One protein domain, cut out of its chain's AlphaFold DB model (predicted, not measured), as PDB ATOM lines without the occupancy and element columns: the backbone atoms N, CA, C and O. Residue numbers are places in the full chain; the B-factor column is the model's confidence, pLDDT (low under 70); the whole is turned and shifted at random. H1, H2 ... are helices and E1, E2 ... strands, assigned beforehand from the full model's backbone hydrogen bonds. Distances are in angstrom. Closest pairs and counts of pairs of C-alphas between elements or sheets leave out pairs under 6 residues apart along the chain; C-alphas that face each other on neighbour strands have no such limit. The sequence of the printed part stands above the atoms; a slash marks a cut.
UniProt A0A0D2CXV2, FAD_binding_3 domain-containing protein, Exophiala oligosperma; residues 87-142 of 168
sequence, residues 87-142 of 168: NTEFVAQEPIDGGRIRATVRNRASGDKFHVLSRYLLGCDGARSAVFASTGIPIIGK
ATOM      1  N   ASN A  87     -21.086 -25.010 -33.272       97.00
ATOM      2  CA  ASN A  87     -21.929 -25.011 -34.471       97.00
ATOM      3  C   ASN A  87     -23.053 -23.948 -34.461       97.00
ATOM      4  O   ASN A  87     -24.073 -24.090 -35.138       97.00
ATOM      5  N   THR A  88     -22.848 -22.875 -33.695       98.12
ATOM      6  CA  THR A  88     -23.743 -21.724 -33.578       98.12
ATOM      7  C   THR A  88     -23.013 -20.492 -34.093       98.12
ATOM      8  O   THR A  88     -21.886 -20.217 -33.695       98.12
ATOM      9  N   GLU A  89     -23.636 -19.770 -35.012       97.88
ATOM     10  CA  GLU A  89     -23.022 -18.661 -35.740       97.88
ATOM     11  C   GLU A  89     -23.696 -17.341 -35.375       97.88
ATOM     12  O   GLU A  89     -24.925 -17.256 -35.340       97.88
ATOM     13  N   PHE A  90     -22.904 -16.298 -35.133       98.38
ATOM     14  CA  PHE A  90     -23.414 -14.941 -34.966       98.38
ATOM     15  C   PHE A  90     -23.956 -14.392 -36.293       98.38
ATOM     16  O   PHE A  90     -23.311 -14.512 -37.329       98.38
ATOM     17  N   VAL A  91     -25.136 -13.766 -36.257       97.94
ATOM     18  CA  VAL A  91     -25.781 -13.179 -37.444       97.94
ATOM     19  C   VAL A  91     -25.859 -11.660 -37.345       97.94
ATOM     20  O   VAL A  91     -25.520 -10.967 -38.299       97.94
ATOM     21  N   ALA A  92     -26.351 -11.141 -36.220       97.38
ATOM     22  CA  ALA A  92     -26.552  -9.710 -36.014       97.38
ATOM     23  C   ALA A  92     -26.675  -9.388 -34.522       97.38
ATOM     24  O   ALA A  92     -27.004 -10.262 -33.717       97.38
ATOM     25  N   GLN A  93     -26.477  -8.122 -34.166       97.25
ATOM     26  CA  GLN A  93     -26.776  -7.598 -32.837       97.25
ATOM     27  C   GLN A  93     -27.593  -6.316 -32.939       97.25
ATOM     28  O   GLN A  93     -27.450  -5.556 -33.894       97.25
ATOM     29  N   GLU A  94     -28.401  -6.069 -31.919       95.94
ATOM     30  CA  GLU A  94     -29.150  -4.828 -31.760       95.94
ATOM     31  C   GLU A  94     -29.236  -4.451 -30.273       95.94
ATOM     32  O   GLU A  94     -29.399  -5.333 -29.417       95.94
ATOM     33  N   PRO A  95     -29.103  -3.158 -29.931       94.94
ATOM     34  CA  PRO A  95     -29.401  -2.693 -28.587       94.94
ATOM     35  C   PRO A  95     -30.907  -2.808 -28.326       94.94
ATOM     36  O   PRO A  95     -31.728  -2.559 -29.208       94.94
ATOM     37  N   ILE A  96     -31.269  -3.165 -27.099       95.44
ATOM     38  CA  ILE A  96     -32.654  -3.223 -26.630       95.44
ATOM     39  C   ILE A  96     -32.807  -2.458 -25.312       95.44
ATOM     40  O   ILE A  96     -31.823  -2.115 -24.645       95.44
ATOM     41  N   ASP A  97     -34.056  -2.235 -24.908       92.00
ATOM     42  CA  ASP A  97     -34.389  -1.487 -23.698       92.00
ATOM     43  C   ASP A  97     -33.686  -2.020 -22.439       92.00
ATOM     44  O   ASP A  97     -33.532  -3.232 -22.210       92.00
ATOM     45  N   GLY A  98     -33.279  -1.073 -21.591       89.88
ATOM     46  CA  GLY A  98     -32.536  -1.343 -20.360       89.88
ATOM     47  C   GLY A  98     -31.033  -1.550 -20.566       89.88
ATOM     48  O   GLY A  98     -30.396  -2.159 -19.712       89.88
ATOM     49  N   GLY A  99     -30.471  -1.083 -21.687       90.06
ATOM     50  CA  GLY A  99     -29.028  -1.138 -21.952       90.06
ATOM     51  C   GLY A  99     -28.504  -2.552 -22.215       90.06
ATOM     52  O   GLY A  99     -27.339  -2.837 -21.954       90.06
ATOM     53  N   ARG A 100     -29.374  -3.454 -22.682       95.38
ATOM     54  CA  ARG A 100     -29.014  -4.833 -23.032       95.38
ATOM     55  C   ARG A 100     -28.801  -4.963 -24.534       95.38
ATOM     56  O   ARG A 100     -29.250  -4.130 -25.316       95.38
ATOM     57  N   ILE A 101     -28.154  -6.048 -24.925       96.94
ATOM     58  CA  ILE A 101     -27.924  -6.423 -26.315       96.94
ATOM     59  C   ILE A 101     -28.752  -7.670 -26.607       96.94
ATOM     60  O   ILE A 101     -28.762  -8.621 -25.818       96.94
ATOM     61  N   ARG A 102     -29.440  -7.676 -27.748       97.75
ATOM     62  CA  ARG A 102     -29.995  -8.887 -28.349       97.75
ATOM     63  C   ARG A 102     -29.075  -9.318 -29.485       97.75
ATOM     64  O   ARG A 102     -29.001  -8.653 -30.512       97.75
ATOM     65  N   ALA A 103     -28.401 -10.449 -29.313       98.12
ATOM     66  CA  ALA A 103     -27.669 -11.107 -30.386       98.12
ATOM     67  C   ALA A 103     -28.581 -12.129 -31.073       98.12
ATOM     68  O   ALA A 103     -29.198 -12.968 -30.414       98.12
ATOM     69  N   THR A 104     -28.666 -12.071 -32.396       98.38
ATOM     70  CA  THR A 104     -29.276 -13.119 -33.215       98.38
ATOM     71  C   THR A 104     -28.192 -14.094 -33.630       98.38
ATOM     72  O   THR A 104     -27.189 -13.705 -34.232       98.38
ATOM     73  N   VAL A 105     -28.415 -15.368 -33.330       98.31
ATOM     74  CA  VAL A 105     -27.512 -16.462 -33.678       98.31
ATOM     75  C   VAL A 105     -28.257 -17.526 -34.474       98.31
ATOM     76  O   VAL A 105     -29.482 -17.627 -34.398       98.31
ATOM     77  N   ARG A 106     -27.522 -18.307 -35.261       98.44
ATOM     78  CA  ARG A 106     -28.047 -19.381 -36.106       98.44
ATOM     79  C   ARG A 106     -27.400 -20.706 -35.733       98.44
ATOM     80  O   ARG A 106     -26.176 -20.815 -35.757       98.44
ATOM     81  N   ASN A 107     -28.210 -21.724 -35.463       97.94
ATOM     82  CA  ASN A 107     -27.725 -23.098 -35.432       97.94
ATOM     83  C   ASN A 107     -27.397 -23.520 -36.869       97.94
ATOM     84  O   ASN A 107     -28.269 -23.510 -37.736       97.94
ATOM     85  N   ARG A 108     -26.142 -23.870 -37.154       97.50
ATOM     86  CA  ARG A 108     -25.716 -24.209 -38.519       97.50
ATOM     87  C   ARG A 108     -26.190 -25.589 -38.976       97.50
ATOM     88  O   ARG A 108     -26.264 -25.805 -40.180       97.50
ATOM     89  N   ALA A 109     -26.491 -26.507 -38.055       96.31
ATOM     90  CA  ALA A 109     -27.011 -27.828 -38.404       96.31
ATOM     91  C   ALA A 109     -28.483 -27.768 -38.828       96.31
ATOM     92  O   ALA A 109     -28.838 -28.373 -39.833       96.31
ATOM     93  N   SER A 110     -29.332 -27.045 -38.085       96.81
ATOM     94  CA  SER A 110     -30.767 -26.950 -38.402       96.81
ATOM     95  C   SER A 110     -31.132 -25.747 -39.275       96.81
ATOM     96  O   SER A 110     -32.137 -25.775 -39.975       96.81
ATOM     97  N   GLY A 111     -30.321 -24.687 -39.253       96.88
ATOM     98  CA  GLY A 111     -30.618 -23.405 -39.895       96.88
ATOM     99  C   GLY A 111     -31.462 -22.458 -39.037       96.88
ATOM    100  O   GLY A 111     -31.609 -21.286 -39.402       96.88
ATOM    101  N   ASP A 112     -31.968 -22.919 -37.891       97.81
ATOM    102  CA  ASP A 112     -32.845 -22.131 -37.027       97.81
ATOM    103  C   ASP A 112     -32.113 -20.948 -36.402       97.81
ATOM    104  O   ASP A 112     -30.958 -21.045 -35.971       97.81
ATOM    105  N   LYS A 113     -32.818 -19.820 -36.315       98.31
ATOM    106  CA  LYS A 113     -32.340 -18.612 -35.646       98.31
ATOM    107  C   LYS A 113     -33.002 -18.456 -34.289       98.31
ATOM    108  O   LYS A 113     -34.200 -18.679 -34.147       98.31
ATOM    109  N   PHE A 114     -32.225 -18.009 -33.316       97.94
ATOM    110  CA  PHE A 114     -32.721 -17.669 -31.989       97.94
ATOM    111  C   PHE A 114     -31.952 -16.480 -31.411       97.94
ATOM    112  O   PHE A 114     -30.959 -16.016 -31.979       97.94
ATOM    113  N   HIS A 115     -32.440 -15.965 -30.284       97.94
ATOM    114  CA  HIS A 115     -31.894 -14.775 -29.647       97.94
ATOM    115  C   HIS A 115     -31.196 -15.103 -28.332       97.94
ATOM    116  O   HIS A 115     -31.696 -15.888 -27.527       97.94
ATOM    117  N   VAL A 116     -30.070 -14.435 -28.095       97.38
ATOM    118  CA  VAL A 116     -29.358 -14.426 -26.817       97.38
ATOM    119  C   VAL A 116     -29.374 -12.998 -26.286       97.38
ATOM    120  O   VAL A 116     -28.993 -12.064 -26.992       97.38
ATOM    121  N   LEU A 117     -29.858 -12.823 -25.056       97.50
ATOM    122  CA  LEU A 117     -29.887 -11.528 -24.380       97.50
ATOM    123  C   LEU A 117     -28.704 -11.433 -23.425       97.50
ATOM    124  O   LEU A 117     -28.532 -12.299 -22.568       97.50
ATOM    125  N   SER A 118     -27.919 -10.368 -23.533       97.06
ATOM    126  CA  SER A 118     -26.760 -10.149 -22.670       97.06
ATOM    127  C   SER A 118     -26.603  -8.675 -22.300       97.06
ATOM    128  O   SER A 118     -27.200  -7.787 -22.907       97.06
ATOM    129  N   ARG A 119     -25.814  -8.398 -21.255       96.62
ATOM    130  CA  ARG A 119     -25.399  -7.022 -20.919       96.62
ATOM    131  C   ARG A 119     -24.254  -6.540 -21.806       96.62
ATOM    132  O   ARG A 119     -24.154  -5.355 -22.085       96.62
ATOM    133  N   TYR A 120     -23.411  -7.471 -22.239       96.19
ATOM    134  CA  TYR A 120     -22.237  -7.218 -23.061       96.19
ATOM    135  C   TYR A 120     -22.116  -8.309 -24.123       96.19
ATOM    136  O   TYR A 120     -22.519  -9.453 -23.894       96.19
ATOM    137  N   LEU A 121     -21.548  -7.950 -25.270       96.50
ATOM    138  CA  LEU A 121     -21.163  -8.879 -26.325       96.50
ATOM    139  C   LEU A 121     -19.666  -8.699 -26.590       96.50
ATOM    140  O   LEU A 121     -19.217  -7.588 -26.857       96.50
ATOM    141  N   LEU A 122     -18.905  -9.787 -26.491       96.56
ATOM    142  CA  LEU A 122     -17.465  -9.805 -26.738       96.56
ATOM    143  C   LEU A 122     -17.211 -10.406 -28.127       96.56
ATOM    144  O   LEU A 122     -17.615 -11.536 -28.395       96.56
ATOM    145  N   GLY A 123     -16.573  -9.643 -29.017       95.62
ATOM    146  CA  GLY A 123     -16.201 -10.096 -30.361       95.62
ATOM    147  C   GLY A 123     -14.868 -10.838 -30.352       95.62
ATOM    148  O   GLY A 123     -13.817 -10.211 -30.454       95.62
ATOM    149  N   CYS A 124     -14.915 -12.164 -30.223       96.00
ATOM    150  CA  CYS A 124     -13.739 -13.046 -30.230       96.00
ATOM    151  C   CYS A 124     -13.732 -13.993 -31.451       96.00
ATOM    152  O   CYS A 124     -13.243 -15.113 -31.377       96.00
ATOM    153  N   ASP A 125     -14.299 -13.554 -32.576       95.50
ATOM    154  CA  ASP A 125     -14.576 -14.328 -33.799       95.50
ATOM    155  C   ASP A 125     -13.511 -14.172 -34.910       95.50
ATOM    156  O   ASP A 125     -13.733 -14.512 -36.073       95.50
ATOM    157  N   GLY A 126     -12.315 -13.702 -34.545       92.94
ATOM    158  CA  GLY A 126     -11.121 -13.726 -35.394       92.94
ATOM    159  C   GLY A 126     -11.028 -12.608 -36.442       92.94
ATOM    160  O   GLY A 126     -11.741 -11.609 -36.406       92.94
ATOM    161  N   ALA A 127     -10.100 -12.763 -37.394       88.31
ATOM    162  CA  ALA A 127      -9.666 -11.691 -38.305       88.31
ATOM    163  C   ALA A 127     -10.769 -11.102 -39.209       88.31
ATOM    164  O   ALA A 127     -10.649  -9.971 -39.673       88.31
ATOM    165  N   ARG A 128     -11.841 -11.858 -39.473       88.50
ATOM    166  CA  ARG A 128     -13.013 -11.413 -40.250       88.50
ATOM    167  C   ARG A 128     -14.249 -11.342 -39.357       88.50
ATOM    168  O   ARG A 128     -15.294 -11.881 -39.703       88.50
ATOM    169  N   SER A 129     -14.078 -10.712 -38.196       94.94
ATOM    170  CA  SER A 129     -15.095 -10.602 -37.154       94.94
ATOM    171  C   SER A 129     -16.405 -10.014 -37.691       94.94
ATOM    172  O   SER A 129     -16.472  -8.848 -38.092       94.94
ATOM    173  N   ALA A 130     -17.462 -10.823 -37.670       95.56
ATOM    174  CA  ALA A 130     -18.823 -10.408 -37.977       95.56
ATOM    175  C   ALA A 130     -19.390  -9.529 -36.854       95.56
ATOM    176  O   ALA A 130     -20.134  -8.581 -37.124       95.56
ATOM    177  N   VAL A 131     -18.996  -9.791 -35.600       96.25
ATOM    178  CA  VAL A 131     -19.367  -8.944 -34.459       96.25
ATOM    179  C   VAL A 131     -18.818  -7.535 -34.654       96.25
ATOM    180  O   VAL A 131     -19.577  -6.571 -34.580       96.25
ATOM    181  N   PHE A 132     -17.534  -7.395 -34.980       94.69
ATOM    182  CA  PHE A 132     -16.922  -6.089 -35.199       94.69
ATOM    183  C   PHE A 132     -17.536  -5.378 -36.408       94.69
ATOM    184  O   PHE A 132     -17.943  -4.222 -36.292       94.69
ATOM    185  N   ALA A 133     -17.691  -6.079 -37.537       93.31
ATOM    186  CA  ALA A 133     -18.307  -5.522 -38.741       93.31
ATOM    187  C   ALA A 133     -19.719  -4.964 -38.478       93.31
ATOM    188  O   ALA A 133     -20.080  -3.919 -39.018       93.31
ATOM    189  N   SER A 134     -20.496  -5.604 -37.597       94.69
ATOM    190  CA  SER A 134     -21.846  -5.146 -37.239       94.69
ATOM    191  C   SER A 134     -21.890  -3.811 -36.482       94.69
ATOM    192  O   SER A 134     -22.946  -3.193 -36.411       94.69
ATOM    193  N   THR A 135     -20.761  -3.338 -35.941       92.94
ATOM    194  CA  THR A 135     -20.688  -2.037 -35.252       92.94
ATOM    195  C   THR A 135     -20.561  -0.856 -36.216       92.94
ATOM    196  O   THR A 135     -20.697   0.293 -35.802       92.94
ATOM    197  N   GLY A 136     -20.274  -1.115 -37.499       91.75
ATOM    198  CA  GLY A 136     -20.012  -0.076 -38.496       91.75
ATOM    199  C   GLY A 136     -18.682   0.662 -38.303       91.75
ATOM    200  O   GLY A 136     -18.414   1.621 -39.025       91.75
ATOM    201  N   ILE A 137     -17.839   0.232 -37.356       90.88
ATOM    202  CA  ILE A 137     -16.517   0.823 -37.140       90.88
ATOM    203  C   ILE A 137     -15.592   0.394 -38.291       90.88
ATOM    204  O   ILE A 137     -15.397  -0.806 -38.506       90.88
ATOM    205  N   PRO A 138     -15.007   1.338 -39.051       89.62
ATOM    206  CA  PRO A 138     -14.128   0.995 -40.159       89.62
ATOM    207  C   PRO A 138     -12.784   0.461 -39.654       89.62
ATOM    208  O   PRO A 138     -12.155   1.045 -38.772       89.62
ATOM    209  N   ILE A 139     -12.308  -0.625 -40.267       88.94
ATOM    210  CA  ILE A 139     -10.935  -1.108 -40.085       88.94
ATOM    211  C   ILE A 139     -10.042  -0.402 -41.101       88.94
ATOM    212  O   ILE A 139     -10.276  -0.478 -42.306       88.94
ATOM    213  N   ILE A 140      -8.991   0.254 -40.615       90.94
ATOM    214  CA  ILE A 140      -7.961   0.852 -41.464       90.94
ATOM    215  C   ILE A 140      -6.806  -0.141 -41.570       90.94
ATOM    216  O   ILE A 140      -6.074  -0.366 -40.610       90.94
ATOM    217  N   GLY A 141      -6.641  -0.745 -42.742       87.00
ATOM    218  CA  GLY A 141      -5.582  -1.713 -43.001       87.00
ATOM    219  C   GLY A 141      -5.706  -2.331 -44.388       87.00
ATOM    220  O   GLY A 141      -6.703  -2.143 -45.081       87.00
ATOM    221  N   LYS A 142      -4.678  -3.073 -44.802       86.75
ATOM    222  CA  LYS A 142      -4.683  -3.841 -46.049       86.75
ATOM    223  C   LYS A 142      -4.180  -5.252 -45.790       86.75
ATOM    224  O   LYS A 142      -3.280  -5.450 -44.977       86.75
TER     225      LYS A 142
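AT A GLANCE: This is residues 87 to 142 of the 168 residues of the protein "FAD_binding_3 domain-containing protein" of Exophiala oligosperma (UniProt A0A0D2CXV2). A strongly twisted sheet of three strands, two hairpins in a row, makes one part of this flat domain, and from the end of E3 a long link leads away and comes back to a one-turn helix, H1, which only grazes the sheet near E1. After H1 the last stretch runs off, and its residues 136 to 142 stick out as a free tail. The printed part has 56 residues with three named strands and one named helix, in the order E1, E2, E3, H1; the sheet runs E1 - E2 - E3, all antiparallel, and the class is mostly strand, with under half of the residues in named elements. The whole is only just loose, close to compact, with a radius of gyration of the C-alphas of 12.4 A, and the C-alphas span 35 by 32 by 14 A along their three main axes.

HOW THE PARTS SIT: Begin with the inner strand of the sheet, E2, residues 100 to 107. Its neighbour E1, residues 88 to 96, is an edge strand and is antiparallel to E2, with 157 degrees between their directions. Look at N 89 and O 106, 2.8 A apart, and at N 102 and O 94, 2.9 A apart, both within hydrogen-bond range; the C-alphas of Gln 93 and Ala 103 face each other at 4.4 A. E3, residues 113 to 118, is the other edge strand and is antiparallel to E2, with 150 degrees between their directions. Here N 101 and O 118 are 2.8 A apart and N 116 and O 103 are 2.9 A apart, again within hydrogen-bond range, and the C-alphas of Arg 106 and Lys 113 face each other at 4.4 A. E1 and E2 form a hairpin, and so do E2 and E3; together the three strands are a meander, each strand the antiparallel neighbour of the one before. The sheet's C-alphas lie up to 5.0 A off the best plane through them, and E1 bends by 64 degrees at residue 91. Now move outward to H1, residues 130 to 133, which is on the sheet but only grazes it, with its residues 130 to 133. The closest C-alphas of E1 and H1 are those of Phe 90 and Ala 130, 7.1 A apart. With four residues, H1 is too short for any pair of O i and N i+4 inside it, and its one pair of O i and N i+3 is not within range.

IN THESE COORDINATES: Find C-alpha 100 at (-29.014, -4.833, -23.032); from there E2 runs 22.1 A to C-alpha 107 at Asn 107. E1 begins at C-alpha 88, printed at (-23.743, -21.724, -33.578), and runs 21.7 A to Ile 96. E3 goes from Lys 113 to Ser 118 and is 16.5 A long. H1 goes from Ala 130 to Ala 133, where C-alpha 133 stands at (-18.307, -5.522, -38.741).

THE WHOLE: The two C-alphas farthest apart in the domain are those of Gly 98 and Lys 142, at 38.0 A, and the first and last printed C-alphas, those of Asn 87 and Lys 142, are 29.7 A apart. The links E1 to E2 and E2 to E3 are tight, with 3 and 5 residues, while the link E3 to H1 is long, with 11. Past H1, residues 136 to 142 stand free. The printed part has no cut from residue 87 to residue 142. The mean pLDDT of the printed part is 95.1, and no printed residue is under 70.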